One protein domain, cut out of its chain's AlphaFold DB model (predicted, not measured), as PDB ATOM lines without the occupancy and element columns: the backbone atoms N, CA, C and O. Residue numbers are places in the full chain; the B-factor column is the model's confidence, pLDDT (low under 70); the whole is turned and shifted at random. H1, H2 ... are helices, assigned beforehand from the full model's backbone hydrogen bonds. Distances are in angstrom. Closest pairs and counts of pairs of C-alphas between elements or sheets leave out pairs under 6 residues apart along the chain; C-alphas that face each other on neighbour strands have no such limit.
ATOM      1  N   HIS A   5     179.487 137.119 171.692       95.62
ATOM      2  CA  HIS A   5     180.520 137.515 170.727       95.62
ATOM      3  C   HIS A   5     180.280 138.911 170.136       95.62
ATOM      4  O   HIS A   5     181.232 139.645 169.874       95.62
ATOM      5  N   THR A   6     179.014 139.301 169.950       96.25
ATOM      6  CA  THR A   6     178.657 140.648 169.484       96.25
ATOM      7  C   THR A   6     179.153 141.704 170.468       96.25
ATOM      8  O   THR A   6     179.796 142.670 170.061       96.25
ATOM      9  N   HIS A   7     178.908 141.503 171.763       96.69
ATOM     10  CA  HIS A   7     179.380 142.417 172.796       96.69
ATOM     11  C   HIS A   7     180.895 142.326 173.008       96.69
ATOM     12  O   HIS A   7     181.538 143.365 173.107       96.69
ATOM     13  N   ALA A   8     181.487 141.130 172.983       97.12
ATOM     14  CA  ALA A   8     182.931 140.947 173.120       97.12
ATOM     15  C   ALA A   8     183.714 141.705 172.033       97.12
ATOM     16  O   ALA A   8     184.716 142.358 172.319       97.12
ATOM     17  N   ARG A   9     183.206 141.715 170.791       96.94
ATOM     18  CA  ARG A   9     183.776 142.524 169.704       96.94
ATOM     19  C   ARG A   9     183.740 144.020 170.015       96.94
ATOM     20  O   ARG A   9     184.710 144.709 169.731       96.94
ATOM     21  N   ILE A  10     182.650 144.519 170.603       96.81
ATOM     22  CA  ILE A  10     182.544 145.923 171.032       96.81
ATOM     23  C   ILE A  10     183.556 146.225 172.141       96.81
ATOM     24  O   ILE A  10     184.191 147.271 172.106       96.81
ATOM     25  N   VAL A  11     183.755 145.312 173.096       96.50
ATOM     26  CA  VAL A  11     184.745 145.508 174.167       96.50
ATOM     27  C   VAL A  11     186.156 145.677 173.600       96.50
ATOM     28  O   VAL A  11     186.902 146.516 174.095       96.50
ATOM     29  N   ARG A  12     186.510 144.947 172.537       96.06
ATOM     30  CA  ARG A  12     187.843 144.987 171.906       96.06
ATOM     31  C   ARG A  12     188.078 146.177 170.969       96.06
ATOM     32  O   ARG A  12     189.190 146.371 170.487       96.06
ATOM     33  N   ARG A  13     187.048 146.977 170.692       95.44
ATOM     34  CA  ARG A  13     187.140 148.150 169.817       95.44
ATOM     35  C   ARG A  13     187.760 149.334 170.553       95.44
ATOM     36  O   ARG A  13     187.075 150.042 171.285       95.44
ATOM     37  N   ASN A  14     189.062 149.537 170.353       88.62
ATOM     38  CA  ASN A  14     189.821 150.629 170.976       88.62
ATOM     39  C   ASN A  14     189.443 152.027 170.456       88.62
ATOM     40  O   ASN A  14     189.796 153.016 171.086       88.62
ATOM     41  N   ASP A  15     188.718 152.107 169.340       92.81
ATOM     42  CA  ASP A  15     188.178 153.342 168.768       92.81
ATOM     43  C   ASP A  15     186.921 153.853 169.497       92.81
ATOM     44  O   ASP A  15     186.488 154.980 169.266       92.81
ATOM     45  N   LEU A  16     186.319 153.040 170.373       93.75
ATOM     46  CA  LEU A  16     185.112 153.403 171.113       93.75
ATOM     47  C   LEU A  16     185.427 153.952 172.517       93.75
ATOM     48  O   LEU A  16     186.370 153.486 173.162       93.75
ATOM     49  N   PRO A  17     184.589 154.863 173.052       93.31
ATOM     50  CA  PRO A  17     184.731 155.364 174.417       93.31
ATOM     51  C   PRO A  17     184.708 154.253 175.477       93.31
ATOM     52  O   PRO A  17     183.938 153.290 175.375       93.31
ATOM     53  N   PHE A  18     185.496 154.419 176.545       92.44
ATOM     54  CA  PHE A  18     185.642 153.419 177.607       92.44
ATOM     55  C   PHE A  18     184.303 153.028 178.246       92.44
ATOM     56  O   PHE A  18     183.991 151.838 178.319       92.44
ATOM     57  N   HIS A  19     183.466 153.993 178.645       92.88
ATOM     58  CA  HIS A  19     182.149 153.704 179.225       92.88
ATOM     59  C   HIS A  19     181.266 152.823 178.320       92.88
ATOM     60  O   HIS A  19     180.550 151.947 178.817       92.88
ATOM     61  N   TYR A  20     181.341 152.997 176.994       94.94
ATOM     62  CA  TYR A  20     180.582 152.199 176.030       94.94
ATOM     63  C   TYR A  20     181.103 150.760 175.975       94.94
ATOM     64  O   TYR A  20     180.330 149.801 176.068       94.94
ATOM     65  N   ARG A  21     182.429 150.595 175.928       95.81
ATOM     66  CA  ARG A  21     183.091 149.284 175.998       95.81
ATOM     67  C   ARG A  21     182.789 148.579 177.323       95.81
ATOM     68  O   ARG A  21     182.444 147.399 177.327       95.81
ATOM     69  N   ARG A  22     182.830 149.297 178.449       95.31
ATOM     70  CA  ARG A  22     182.486 148.777 179.783       95.31
ATOM     71  C   ARG A  22     181.025 148.333 179.858       95.31
ATOM     72  O   ARG A  22     180.725 147.296 180.448       95.31
ATOM     73  N   SER A  23     180.111 149.076 179.234       95.81
ATOM     74  CA  SER A  23     178.705 148.676 179.114       95.81
ATOM     75  C   SER A  23     178.559 147.364 178.330       95.81
ATOM     76  O   SER A  23     177.913 146.430 178.807       95.81
ATOM     77  N   ALA A  24     179.254 147.227 177.195       97.06
ATOM     78  CA  ALA A  24     179.282 145.973 176.439       97.06
ATOM     79  C   ALA A  24     179.883 144.808 177.248       97.06
ATOM     80  O   ALA A  24     179.373 143.688 177.190       97.06
ATOM     81  N   PHE A  25     180.910 145.059 178.063       97.12
ATOM     82  CA  PHE A  25     181.471 144.053 178.966       97.12
ATOM     83  C   PHE A  25     180.448 143.583 180.014       97.12
ATOM     84  O   PHE A  25     180.284 142.381 180.232       97.12
ATOM     85  N   ARG A  26     179.659 144.498 180.591       96.94
ATOM     86  CA  ARG A  26     178.535 144.137 181.478       96.94
ATOM     87  C   ARG A  26     177.499 143.278 180.754       96.94
ATOM     88  O   ARG A  26     177.001 142.317 181.335       96.94
ATOM     89  N   SER A  27     177.203 143.558 179.485       97.38
ATOM     90  CA  SER A  27     176.334 142.692 178.677       97.38
ATOM     91  C   SER A  27     176.934 141.295 178.462       97.38
ATOM     92  O   SER A  27     176.198 140.310 178.511       97.38
ATOM     93  N   CYS A  28     178.257 141.173 178.305       97.56
ATOM     94  CA  CYS A  28     178.931 139.869 178.245       97.56
ATOM     95  C   CYS A  28     178.732 139.075 179.543       97.56
ATOM     96  O   CYS A  28     178.321 137.914 179.490       97.56
ATOM     97  N   ILE A  29     178.934 139.712 180.702       97.00
ATOM     98  CA  ILE A  29     178.681 139.099 182.018       97.00
ATOM     99  C   ILE A  29     177.210 138.700 182.150       97.00
ATOM    100  O   ILE A  29     176.905 137.613 182.634       97.00
ATOM    101  N   GLN A  30     176.287 139.541 181.683       96.06
ATOM    102  CA  GLN A  30     174.858 139.250 181.725       96.06
ATOM    103  C   GLN A  30     174.499 137.982 180.943       96.06
ATOM    104  O   GLN A  30     173.671 137.210 181.413       96.06
ATOM    105  N   VAL A  31     175.105 137.746 179.778       95.12
ATOM    106  CA  VAL A  31     174.895 136.506 179.011       95.12
ATOM    107  C   VAL A  31     175.562 135.320 179.708       95.12
ATOM    108  O   VAL A  31     174.959 134.258 179.853       95.12
ATOM    109  N   TYR A  32     176.792 135.508 180.176       95.31
ATOM    110  CA  TYR A  32     177.582 134.472 180.830       95.31
ATOM    111  C   TYR A  32     176.955 133.964 182.134       95.31
ATOM    112  O   TYR A  32     176.928 132.759 182.363       95.31
ATOM    113  N   ARG A  33     176.356 134.842 182.949       94.00
ATOM    114  CA  ARG A  33     175.734 134.468 184.231       94.00
ATOM    115  C   ARG A  33     174.687 133.355 184.079       94.00
ATOM    116  O   ARG A  33     174.574 132.489 184.939       94.00
ATOM    117  N   TRP A  34     173.930 133.381 182.977       91.75
ATOM    118  CA  TRP A  34     172.885 132.397 182.691       91.75
ATOM    119  C   TRP A  34     173.475 131.039 182.336       91.75
ATOM    120  O   TRP A  34     172.922 130.017 182.730       91.75
ATOM    121  N   LEU A  35     174.609 131.038 181.632       93.19
ATOM    122  CA  LEU A  35     175.324 129.826 181.259       93.19
ATOM    123  C   LEU A  35     175.821 129.079 182.503       93.19
ATOM    124  O   LEU A  35     175.665 127.868 182.586       93.19
ATOM    125  N   ILE A  36     176.377 129.805 183.472       92.19
ATOM    126  CA  ILE A  36     177.080 129.214 184.622       92.19
ATOM    127  C   ILE A  36     176.259 129.199 185.917       92.19
ATOM    128  O   ILE A  36     176.767 128.825 186.969       92.19
ATOM    129  N   ARG A  37     174.994 129.638 185.858       92.50
ATOM    130  CA  ARG A  37     174.071 129.747 187.005       92.50
ATOM    131  C   ARG A  37     174.597 130.601 188.167       92.50
ATOM    132  O   ARG A  37     174.260 130.360 189.323       92.50
ATOM    133  N   GLN A  38     175.377 131.633 187.862       91.38
ATOM    134  CA  GLN A  38     175.883 132.580 188.858       91.38
ATOM    135  C   GLN A  38     175.081 133.881 188.854       91.38
ATOM    136  O   GLN A  38     174.461 134.268 187.858       91.38
ATOM    137  N   LYS A  39     175.106 134.599 189.980       93.31
ATOM    138  CA  LYS A  39     174.542 135.952 190.053       93.31
ATOM    139  C   LYS A  39     175.456 136.920 189.301       93.31
ATOM    140  O   LYS A  39     176.670 136.886 189.476       93.31
ATOM    141  N   PHE A  40     174.864 137.851 188.545       94.00
ATOM    142  CA  PHE A  40     175.609 138.907 187.841       94.00
ATOM    143  C   PHE A  40     176.605 139.618 188.762       94.00
ATOM    144  O   PHE A  40     177.760 139.800 188.394       94.00
ATOM    145  N   GLN A  41     176.149 139.993 189.962       94.38
ATOM    146  CA  GLN A  41     176.940 140.777 190.904       94.38
ATOM    147  C   GLN A  41     178.199 140.038 191.366       94.38
ATOM    148  O   GLN A  41     179.243 140.666 191.474       94.38
ATOM    149  N   VAL A  42     178.127 138.718 191.563       93.06
ATOM    150  CA  VAL A  42     179.281 137.893 191.963       93.06
ATOM    151  C   VAL A  42     180.356 137.948 190.882       93.06
ATOM    152  O   VAL A  42     181.499 138.305 191.154       93.06
ATOM    153  N   THR A  43     179.983 137.686 189.626       94.31
ATOM    154  CA  THR A  43     180.929 137.754 188.506       94.31
ATOM    155  C   THR A  43     181.445 139.174 188.286       94.31
ATOM    156  O   THR A  43     182.639 139.370 188.092       94.31
ATOM    157  N   TYR A  44     180.572 140.182 188.334       94.50
ATOM    158  CA  TYR A  44     180.972 141.568 188.107       94.50
ATOM    159  C   TYR A  44     181.948 142.073 189.173       94.50
ATOM    160  O   TYR A  44     182.968 142.660 188.817       94.50
ATOM    161  N   LEU A  45     181.681 141.814 190.457       92.81
ATOM    162  CA  LEU A  45     182.577 142.194 191.550       92.81
ATOM    163  C   LEU A  45     183.918 141.468 191.452       92.81
ATOM    164  O   LEU A  45     184.949 142.122 191.559       92.81
ATOM    165  N   ARG A  46     183.915 140.163 191.155       93.81
ATOM    166  CA  ARG A  46     185.140 139.375 190.957       93.81
ATOM    167  C   ARG A  46     186.046 139.988 189.887       93.81
ATOM    168  O   ARG A  46     187.221 140.242 190.128       93.81
ATOM    169  N   TYR A  47     185.484 140.288 188.718       95.06
ATOM    170  CA  TYR A  47     186.240 140.900 187.624       95.06
ATOM    171  C   TYR A  47     186.653 142.341 187.933       95.06
ATOM    172  O   TYR A  47     187.772 142.733 187.617       95.06
ATOM    173  N   SER A  48     185.779 143.126 188.567       92.00
ATOM    174  CA  SER A  48     186.091 144.505 188.947       92.00
ATOM    175  C   SER A  48     187.212 144.575 189.982       92.00
ATOM    176  O   SER A  48     188.046 145.468 189.883       92.00
ATOM    177  N   LYS A  49     187.242 143.652 190.951       91.94
ATOM    178  CA  LYS A  49     188.286 143.561 191.976       91.94
ATOM    179  C   LYS A  49     189.628 143.153 191.372       91.94
ATOM    180  O   LYS A  49     190.643 143.744 191.710       91.94
ATOM    181  N   PHE A  50     189.620 142.181 190.460       93.06
ATOM    182  CA  PHE A  50     190.845 141.651 189.862       93.06
ATOM    183  C   PHE A  50     191.467 142.584 188.814       93.06
ATOM    184  O   PHE A  50     192.676 142.786 188.810       93.06
ATOM    185  N   PHE A  51     190.658 143.152 187.914       92.38
ATOM    186  CA  PHE A  51     191.173 143.975 186.814       92.38
ATOM    187  C   PHE A  51     191.180 145.475 187.117       92.38
ATOM    188  O   PHE A  51     192.041 146.177 186.599       92.38
ATOM    189  N   GLY A  52     190.246 145.976 187.931       88.44
ATOM    190  CA  GLY A  52     190.069 147.408 188.188       88.44
ATOM    191  C   GLY A  52     189.550 148.178 186.962       88.44
ATOM    192  O   GLY A  52     190.241 148.313 185.955       88.44
ATOM    193  N   PHE A  53     188.333 148.726 187.043       83.38
ATOM    194  CA  PHE A  53     187.673 149.440 185.933       83.38
ATOM    195  C   PHE A  53     187.482 150.945 186.195       83.38
ATOM    196  O   PHE A  53     186.396 151.482 185.945       83.38
ATOM    197  N   ASP A  54     188.515 151.609 186.716       78.56
ATOM    198  CA  ASP A  54     188.526 153.064 186.919       78.56
ATOM    199  C   ASP A  54     188.719 153.778 185.576       78.56
ATOM    200  O   ASP A  54     189.689 153.524 184.886       78.56
ATOM    201  N   GLU A  55     187.804 154.649 185.163       74.12
ATOM    202  CA  GLU A  55     187.886 155.353 183.873       74.12
ATOM    203  C   GLU A  55     189.025 156.389 183.819       74.12
ATOM    204  O   GLU A  55     189.449 156.768 182.731       74.12
ATOM    205  N   ASN A  56     189.568 156.798 184.972       77.94
ATOM    206  CA  ASN A  56     190.585 157.849 185.061       77.94
ATOM    207  C   ASN A  56     192.024 157.351 184.854       77.94
ATOM    208  O   ASN A  56     192.956 158.155 184.859       77.94
ATOM    209  N   THR A  57     192.234 156.043 184.678       78.88
ATOM    210  CA  THR A  57     193.576 155.474 184.494       78.88
ATOM    211  C   THR A  57     193.881 155.194 183.024       78.88
ATOM    212  O   THR A  57     193.051 154.676 182.282       78.88
ATOM    213  N   SER A  58     195.102 155.494 182.579       74.12
ATOM    214  CA  SER A  58     195.528 155.260 181.188       74.12
ATOM    215  C   SER A  58     195.462 153.779 180.777       74.12
ATOM    216  O   SER A  58     195.259 153.465 179.604       74.12
ATOM    217  N   GLU A  59     195.559 152.861 181.741       84.75
ATOM    218  CA  GLU A  59     195.570 151.407 181.529       84.75
ATOM    219  C   GLU A  59     194.176 150.762 181.439       84.75
ATOM    220  O   GLU A  59     194.056 149.564 181.167       84.75
ATOM    221  N   SER A  60     193.093 151.511 181.659       84.94
ATOM    222  CA  SER A  60     191.743 150.942 181.814       84.94
ATOM    223  C   SER A  60     191.258 150.198 180.582       84.94
ATOM    224  O   SER A  60     190.625 149.148 180.690       84.94
ATOM    225  N   ASN A  61     191.590 150.708 179.397       88.00
ATOM    226  CA  ASN A  61     191.256 150.058 178.134       88.00
ATOM    227  C   ASN A  61     191.964 148.703 177.979       88.00
ATOM    228  O   ASN A  61     191.357 147.741 177.507       88.00
ATOM    229  N   GLU A  62     193.225 148.603 178.401       91.00
ATOM    230  CA  GLU A  62     193.983 147.352 178.345       91.00
ATOM    231  C   GLU A  62     193.461 146.343 179.373       91.00
ATOM    232  O   GLU A  62     193.242 145.174 179.048       91.00
ATOM    233  N   ARG A  63     193.175 146.804 180.595       93.19
ATOM    234  CA  ARG A  63     192.553 145.989 181.650       93.19
ATOM    235  C   ARG A  63     191.202 145.435 181.207       93.19
ATOM    236  O   ARG A  63     190.901 144.273 181.464       93.19
ATOM    237  N   LEU A  64     190.413 146.227 180.483       94.31
ATOM    238  CA  LEU A  64     189.132 145.787 179.939       94.31
ATOM    239  C   LEU A  64     189.289 144.739 178.820       94.31
ATOM    240  O   LEU A  64     188.495 143.800 178.762       94.31
ATOM    241  N   ASN A  65     190.323 144.852 177.978       95.06
ATOM    242  CA  ASN A  65     190.668 143.820 176.991       95.06
ATOM    243  C   ASN A  65     191.061 142.502 177.677       95.06
ATOM    244  O   ASN A  65     190.486 141.454 177.387       95.06
ATOM    245  N   LYS A  66     191.952 142.564 178.673       95.88
ATOM    246  CA  LYS A  66     192.337 141.395 179.480       95.88
ATOM    247  C   LYS A  66     191.129 140.763 180.183       95.88
ATOM    248  O   LYS A  66     191.000 139.540 180.220       95.88
ATOM    249  N   ALA A  67     190.202 141.585 180.679       96.75
ATOM    250  CA  ALA A  67     188.979 141.115 181.319       96.75
ATOM    251  C   ALA A  67     188.047 140.362 180.358       96.75
ATOM    252  O   ALA A  67     187.507 139.320 180.733       96.75
ATOM    253  N   ILE A  68     187.847 140.844 179.124       97.69
ATOM    254  CA  ILE A  68     187.010 140.114 178.158       97.69
ATOM    255  C   ILE A  68     187.675 138.822 177.682       97.69
ATOM    256  O   ILE A  68     186.974 137.827 177.510       97.69
ATOM    257  N   ASP A  69     189.001 138.794 177.546       97.81
ATOM    258  CA  ASP A  69     189.740 137.584 177.171       97.81
ATOM    259  C   ASP A  69     189.660 136.509 178.268       97.81
ATOM    260  O   ASP A  69     189.401 135.336 177.976       97.81
ATOM    261  N   ALA A  70     189.780 136.903 179.540       97.56
ATOM    262  CA  ALA A  70     189.569 136.002 180.674       97.56
ATOM    263  C   ALA A  70     188.130 135.459 180.708       97.56
ATOM    264  O   ALA A  70     187.931 134.249 180.832       97.56
ATOM    265  N   LEU A  71     187.127 136.323 180.512       97.44
ATOM    266  CA  LEU A  71     185.714 135.926 180.499       97.44
ATOM    267  C   LEU A  71     185.377 134.983 179.343       97.44
ATOM    268  O   LEU A  71     184.636 134.015 179.522       97.44
ATOM    269  N   GLU A  72     185.920 135.246 178.156       97.81
ATOM    270  CA  GLU A  72     185.767 134.367 177.000       97.81
ATOM    271  C   GLU A  72     186.449 133.013 177.231       97.81
ATOM    272  O   GLU A  72     185.871 131.977 176.901       97.81
ATOM    273  N   THR A  73     187.619 133.002 177.872       97.38
ATOM    274  CA  THR A  73     188.321 131.768 178.242       97.38
ATOM    275  C   THR A  73     187.501 130.930 179.221       97.38
ATOM    276  O   THR A  73     187.253 129.756 178.947       97.38
ATOM    277  N   GLU A  74     187.004 131.516 180.317       96.25
ATOM    278  CA  GLU A  74     186.146 130.792 181.269       96.25
ATOM    279  C   GLU A  74     184.879 130.248 180.597       96.25
ATOM    280  O   GLU A  74     184.495 129.093 180.799       96.25
ATOM    281  N   ARG A  75     184.242 131.061 179.743       96.44
ATOM    282  CA  ARG A  75     183.071 130.649 178.964       96.44
ATOM    283  C   ARG A  75     183.381 129.437 178.092       96.44
ATOM    284  O   ARG A  75     182.591 128.496 178.068       96.44
ATOM    285  N   ASN A  76     184.496 129.456 177.370       96.62
ATOM    286  CA  ASN A  76     184.868 128.374 176.462       96.62
ATOM    287  C   ASN A  76     185.226 127.091 177.220       96.62
ATOM    288  O   ASN A  76     184.808 126.012 176.804       96.62
ATOM    289  N   LEU A  77     185.910 127.203 178.363       95.81
ATOM    290  CA  LEU A  77     186.182 126.066 179.246       95.81
ATOM    291  C   LEU A  77     184.886 125.396 179.719       95.81
ATOM    292  O   LEU A  77     184.760 124.173 179.647       95.81
ATOM    293  N   PHE A  78     183.896 126.184 180.143       96.06
ATOM    294  CA  PHE A  78     182.619 125.632 180.590       96.06
ATOM    295  C   PHE A  78     181.786 125.048 179.438       96.06
ATOM    296  O   PHE A  78     181.150 124.008 179.597       96.06
ATOM    297  N   LEU A  79     181.813 125.664 178.252       96.19
ATOM    298  CA  LEU A  79     181.159 125.098 177.067       96.19
ATOM    299  C   LEU A  79     181.764 123.755 176.653       96.19
ATOM    300  O   LEU A  79     181.023 122.848 176.275       96.19
ATOM    301  N   GLU A  80     183.083 123.598 176.754       96.06
ATOM    302  CA  GLU A  80     183.731 122.312 176.501       96.06
ATOM    303  C   GLU A  80     183.312 121.266 177.542       96.06
ATOM    304  O   GLU A  80     182.986 120.130 177.194       96.06
ATOM    305  N   GLN A  81     183.212 121.660 178.813       95.44
ATOM    306  CA  GLN A  81     182.701 120.789 179.871       95.44
ATOM    307  C   GLN A  81     181.246 120.354 179.610       95.44
ATOM    308  O   GLN A  81     180.928 119.170 179.746       95.44
ATOM    309  N   LEU A  82     180.378 121.274 179.172       95.44
ATOM    310  CA  LEU A  82     179.008 120.964 178.750       95.44
ATOM    311  C   LEU A  82     178.981 119.992 177.569       95.44
ATOM    312  O   LEU A  82     178.232 119.020 177.595       95.44
ATOM    313  N   ARG A  83     179.842 120.192 176.567       96.31
ATOM    314  CA  ARG A  83     179.941 119.302 175.403       96.31
ATOM    315  C   ARG A  83     180.306 117.872 175.805       96.31
ATOM    316  O   ARG A  83     179.736 116.909 175.285       96.31
ATOM    317  N   LEU A  84     181.248 117.718 176.735       95.56
ATOM    318  CA  LEU A  84     181.639 116.412 177.269       95.56
ATOM    319  C   LEU A  84     180.500 115.767 178.069       95.56
ATOM    320  O   LEU A  84     180.234 114.572 177.901       95.56
ATOM    321  N   PHE A  85     179.797 116.557 178.882       95.19
ATOM    322  CA  PHE A  85     178.614 116.110 179.612       95.19
ATOM    323  C   PHE A  85     177.514 115.629 178.655       95.19
ATOM    324  O   PHE A  85     177.020 114.511 178.799       95.19
ATOM    325  N   ASP A  86     177.199 116.395 177.611       94.94
ATOM    326  CA  ASP A  86     176.194 116.035 176.608       94.94
ATOM    327  C   ASP A  86     176.562 114.750 175.858       94.94
ATOM    328  O   ASP A  86     175.722 113.861 175.681       94.94
ATOM    329  N   LYS A  87     177.839 114.586 175.485       95.75
ATOM    330  CA  LYS A  87     178.340 113.355 174.855       95.75
ATOM    331  C   LYS A  87     178.159 112.135 175.763       95.75
ATOM    332  O   LYS A  87     177.784 111.066 175.276       95.75
ATOM    333  N   LYS A  88     178.400 112.279 177.071       94.75
ATOM    334  CA  LYS A  88     178.114 111.229 178.064       94.75
ATOM    335  C   LYS A  88     176.607 110.946 178.124       94.75
ATOM    336  O   LYS A  88     176.202 109.789 178.017       94.75
ATOM    337  N   ARG A  89     175.773 111.987 178.202       94.56
ATOM    338  CA  ARG A  89     174.308 111.871 178.292       94.56
ATOM    339  C   ARG A  89     173.675 111.186 177.089       94.56
ATOM    340  O   ARG A  89     172.733 110.420 177.276       94.56
ATOM    341  N   ILE A  90     174.177 111.412 175.876       94.62
ATOM    342  CA  ILE A  90     173.698 110.710 174.674       94.62
ATOM    343  C   ILE A  90     173.831 109.189 174.849       94.62
ATOM    344  O   ILE A  90     172.864 108.466 174.624       94.62
ATOM    345  N   LYS A  91     174.985 108.704 175.330       94.25
ATOM    346  CA  LYS A  91     175.217 107.268 175.568       94.25
ATOM    347  C   LYS A  91     174.300 106.707 176.658       94.25
ATOM    348  O   LYS A  91     173.739 105.628 176.510       94.25
ATOM    349  N   GLU A  92     174.114 107.453 177.741       93.88
ATOM    350  CA  GLU A  92     173.262 107.032 178.860       93.88
ATOM    351  C   GLU A  92     171.778 106.980 178.502       93.88
ATOM    352  O   GLU A  92     171.073 106.083 178.963       93.88
ATOM    353  N   LYS A  93     171.306 107.908 177.658       93.81
ATOM    354  CA  LYS A  93     169.932 107.896 177.144       93.81
ATOM    355  C   LYS A  93     169.651 106.635 176.329       93.81
ATOM    356  O   LYS A  93     168.589 106.045 176.513       93.81
ATOM    357  N   VAL A  94     170.595 106.210 175.484       92.44
ATOM    358  CA  VAL A  94     170.494 104.943 174.734       92.44
ATOM    359  C   VAL A  94     170.407 103.749 175.692       92.44
ATOM    360  O   VAL A  94     169.612 102.846 175.467       92.44
ATOM    361  N   GLY A  95     171.138 103.787 176.809       91.50
ATOM    362  CA  GLY A  95     171.075 102.782 177.879       91.50
ATOM    363  C   GLY A  95     169.885 102.909 178.846       91.50
ATOM    364  O   GLY A  95     169.924 102.325 179.924       91.50
ATOM    365  N   GLY A  96     168.855 103.701 178.523       93.12
ATOM    366  CA  GLY A  96     167.627 103.823 179.321       93.12
ATOM    367  C   GLY A  96     167.646 104.882 180.433       93.12
ATOM    368  O   GLY A  96     166.590 105.230 180.964       93.12
ATOM    369  N   ARG A  97     168.796 105.494 180.749       91.88
ATOM    370  CA  ARG A  97     168.895 106.581 181.744       91.88
ATOM    371  C   ARG A  97     168.548 107.934 181.121       91.88
ATOM    372  O   ARG A  97     169.423 108.716 180.736       91.88
ATOM    373  N   ARG A  98     167.246 108.231 181.011       88.88
ATOM    374  CA  ARG A  98     166.723 109.416 180.292       88.88
ATOM    375  C   ARG A  98     167.059 110.768 180.930       88.88
ATOM    376  O   ARG A  98     167.251 111.735 180.189       88.88
ATOM    377  N   LEU A  99     167.218 110.830 182.253       91.69
ATOM    378  CA  LEU A  99     167.587 112.042 183.000       91.69
ATOM    379  C   LEU A  99     168.945 111.870 183.707       91.69
ATOM    380  O   LEU A  99     169.259 110.748 184.107       91.69
ATOM    381  N   PRO A 100     169.766 112.934 183.818       92.75
ATOM    382  CA  PRO A 100     170.941 112.920 184.686       92.75
ATOM    383  C   PRO A 100     170.521 112.903 186.158       92.75
ATOM    384  O   PRO A 100     169.437 113.379 186.498       92.75
ATOM    385  N   SER A 101     171.394 112.406 187.032       91.81
ATOM    386  CA  SER A 101     171.201 112.581 188.473       91.81
ATOM    387  C   SER A 101     171.470 114.031 188.895       91.81
ATOM    388  O   SER A 101     172.257 114.737 188.260       91.81
ATOM    389  N   ASN A 102     170.855 114.475 189.996       93.31
ATOM    390  CA  ASN A 102     171.097 115.817 190.539       93.31
ATOM    391  C   ASN A 102     172.573 116.019 190.906       93.31
ATOM    392  O   ASN A 102     173.141 117.047 190.566       93.31
ATOM    393  N   ILE A 103     173.219 115.000 191.483       93.62
ATOM    394  CA  ILE A 103     174.644 115.035 191.846       93.62
ATOM    395  C   ILE A 103     175.523 115.301 190.620       93.62
ATOM    396  O   ILE A 103     176.446 116.104 190.684       93.62
ATOM    397  N   GLU A 104     175.242 114.664 189.480       92.44
ATOM    398  CA  GLU A 104     176.017 114.894 188.256       92.44
ATOM    399  C   GLU A 104     175.830 116.304 187.697       92.44
ATOM    400  O   GLU A 104     176.784 116.895 187.188       92.44
ATOM    401  N   VAL A 105     174.613 116.845 187.795       93.31
ATOM    402  CA  VAL A 105     174.338 118.233 187.420       93.31
ATOM    403  C   VAL A 105     175.059 119.184 188.374       93.31
ATOM    404  O   VAL A 105     175.704 120.118 187.914       93.31
ATOM    405  N   ASP A 106     175.026 118.936 189.678       93.44
ATOM    406  CA  ASP A 106     175.703 119.778 190.664       93.44
ATOM    407  C   ASP A 106     177.224 119.754 190.475       93.44
ATOM    408  O   ASP A 106     177.865 120.806 190.486       93.44
ATOM    409  N   LEU A 107     177.807 118.580 190.207       92.31
ATOM    410  CA  LEU A 107     179.232 118.429 189.895       92.31
ATOM    411  C   LEU A 107     179.635 119.167 188.613       92.31
ATOM    412  O   LEU A 107     180.727 119.730 188.559       92.31
ATOM    413  N   LEU A 108     178.770 119.205 187.592       93.94
ATOM    414  CA  LEU A 108     179.019 119.974 186.369       93.94
ATOM    415  C   LEU A 108     179.238 121.462 186.686       93.94
ATOM    416  O   LEU A 108     180.189 122.050 186.179       93.94
ATOM    417  N   TYR A 109     178.412 122.062 187.545       92.25
ATOM    418  CA  TYR A 109     178.566 123.477 187.901       92.25
ATOM    419  C   TYR A 109     179.630 123.715 188.985       92.25
ATOM    420  O   TYR A 109     180.303 124.742 188.937       92.25
ATOM    421  N   LYS A 110     179.842 122.779 189.924       89.56
ATOM    422  CA  LYS A 110     180.905 122.874 190.945       89.56
ATOM    423  C   LYS A 110     182.312 122.781 190.359       89.56
ATOM    424  O   LYS A 110     183.194 123.506 190.797       89.56
ATOM    425  N   ASN A 111     182.522 121.929 189.358       88.00
ATOM    426  CA  ASN A 111     183.842 121.714 188.748       88.00
ATOM    427  C   ASN A 111     184.216 122.781 187.709       88.00
ATOM    428  O   ASN A 111     185.173 122.609 186.948       88.00
ATOM    429  N   MET A 112     183.442 123.863 187.640       87.50
ATOM    430  CA  MET A 112     183.711 124.959 186.735       87.50
ATOM    431  C   MET A 112     185.062 125.605 187.062       87.50
ATOM    432  O   MET A 112     185.340 125.981 188.198       87.50
TER     433      MET A 112
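AT A GLANCE: This is residues 5 to 112 of the 130 residues of an uncharacterized protein of Pseudanabaena sp. UWO311 (UniProt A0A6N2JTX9). One very long helix, H4, runs most of the length of a rod; H2 lies beside its first part, with the short helix H1 folded against H2, and H3 slants over both H2 and H4. After the far end of H4 the printed part folds back into the short helix H5. The 108 printed residues have five named helices, H1 to H5 in chain order, and no named strand: all helix. The whole is loose, with a radius of gyration of the C-alphas of 17.3 A and spans of 58 by 23 by 16 A.

IN THESE COORDINATES: H4, residues 60 to 94, is 51.2 A long, from C-alpha 60 at (191.743, 150.942, 181.814) to C-alpha 94 at (170.494, 104.943, 174.734). H2, residues 18 to 36, is 26.6 A long, and H3, residues 40 to 51, is 16.4 A. H1, residues 5 to 11, begins at C-alpha 5 (180.520, 137.515, 170.727); H5 is residues 102 to 110.

HOW THE PARTS SIT: H4 is the hub, touching four helices. It touches H2 at a shallow tilt of 18 degrees, the same way; their closest C-alphas, Phe 18 and Asn 61, are 6.6 A apart. Residues 47 to 51 of H3 touch H4 at a steep tilt of 48 degrees, closest at C-alphas 51 and 63, 5.7 A. H1 and H2 form a helical hairpin, closest at C-alphas 11 and 21, 4.5 A. H4 and H5, also a helical hairpin, only just touch, with 3 pairs of C-alphas within 8 A, closest at Gln 81 and Leu 108, 7.5 A. H1 and H3 are apart. Every O i to N i+4 pair is within hydrogen-bond range in H1, H3 and H5; in H2 13 of 15 are, in H4 30 of 31.

THE WHOLE: The C-alphas farthest apart, Asn 56 and Gly 96, are 59.0 A from each other. The printed part has no cut and no long link, and no printed residue is under 70 in pLDDT.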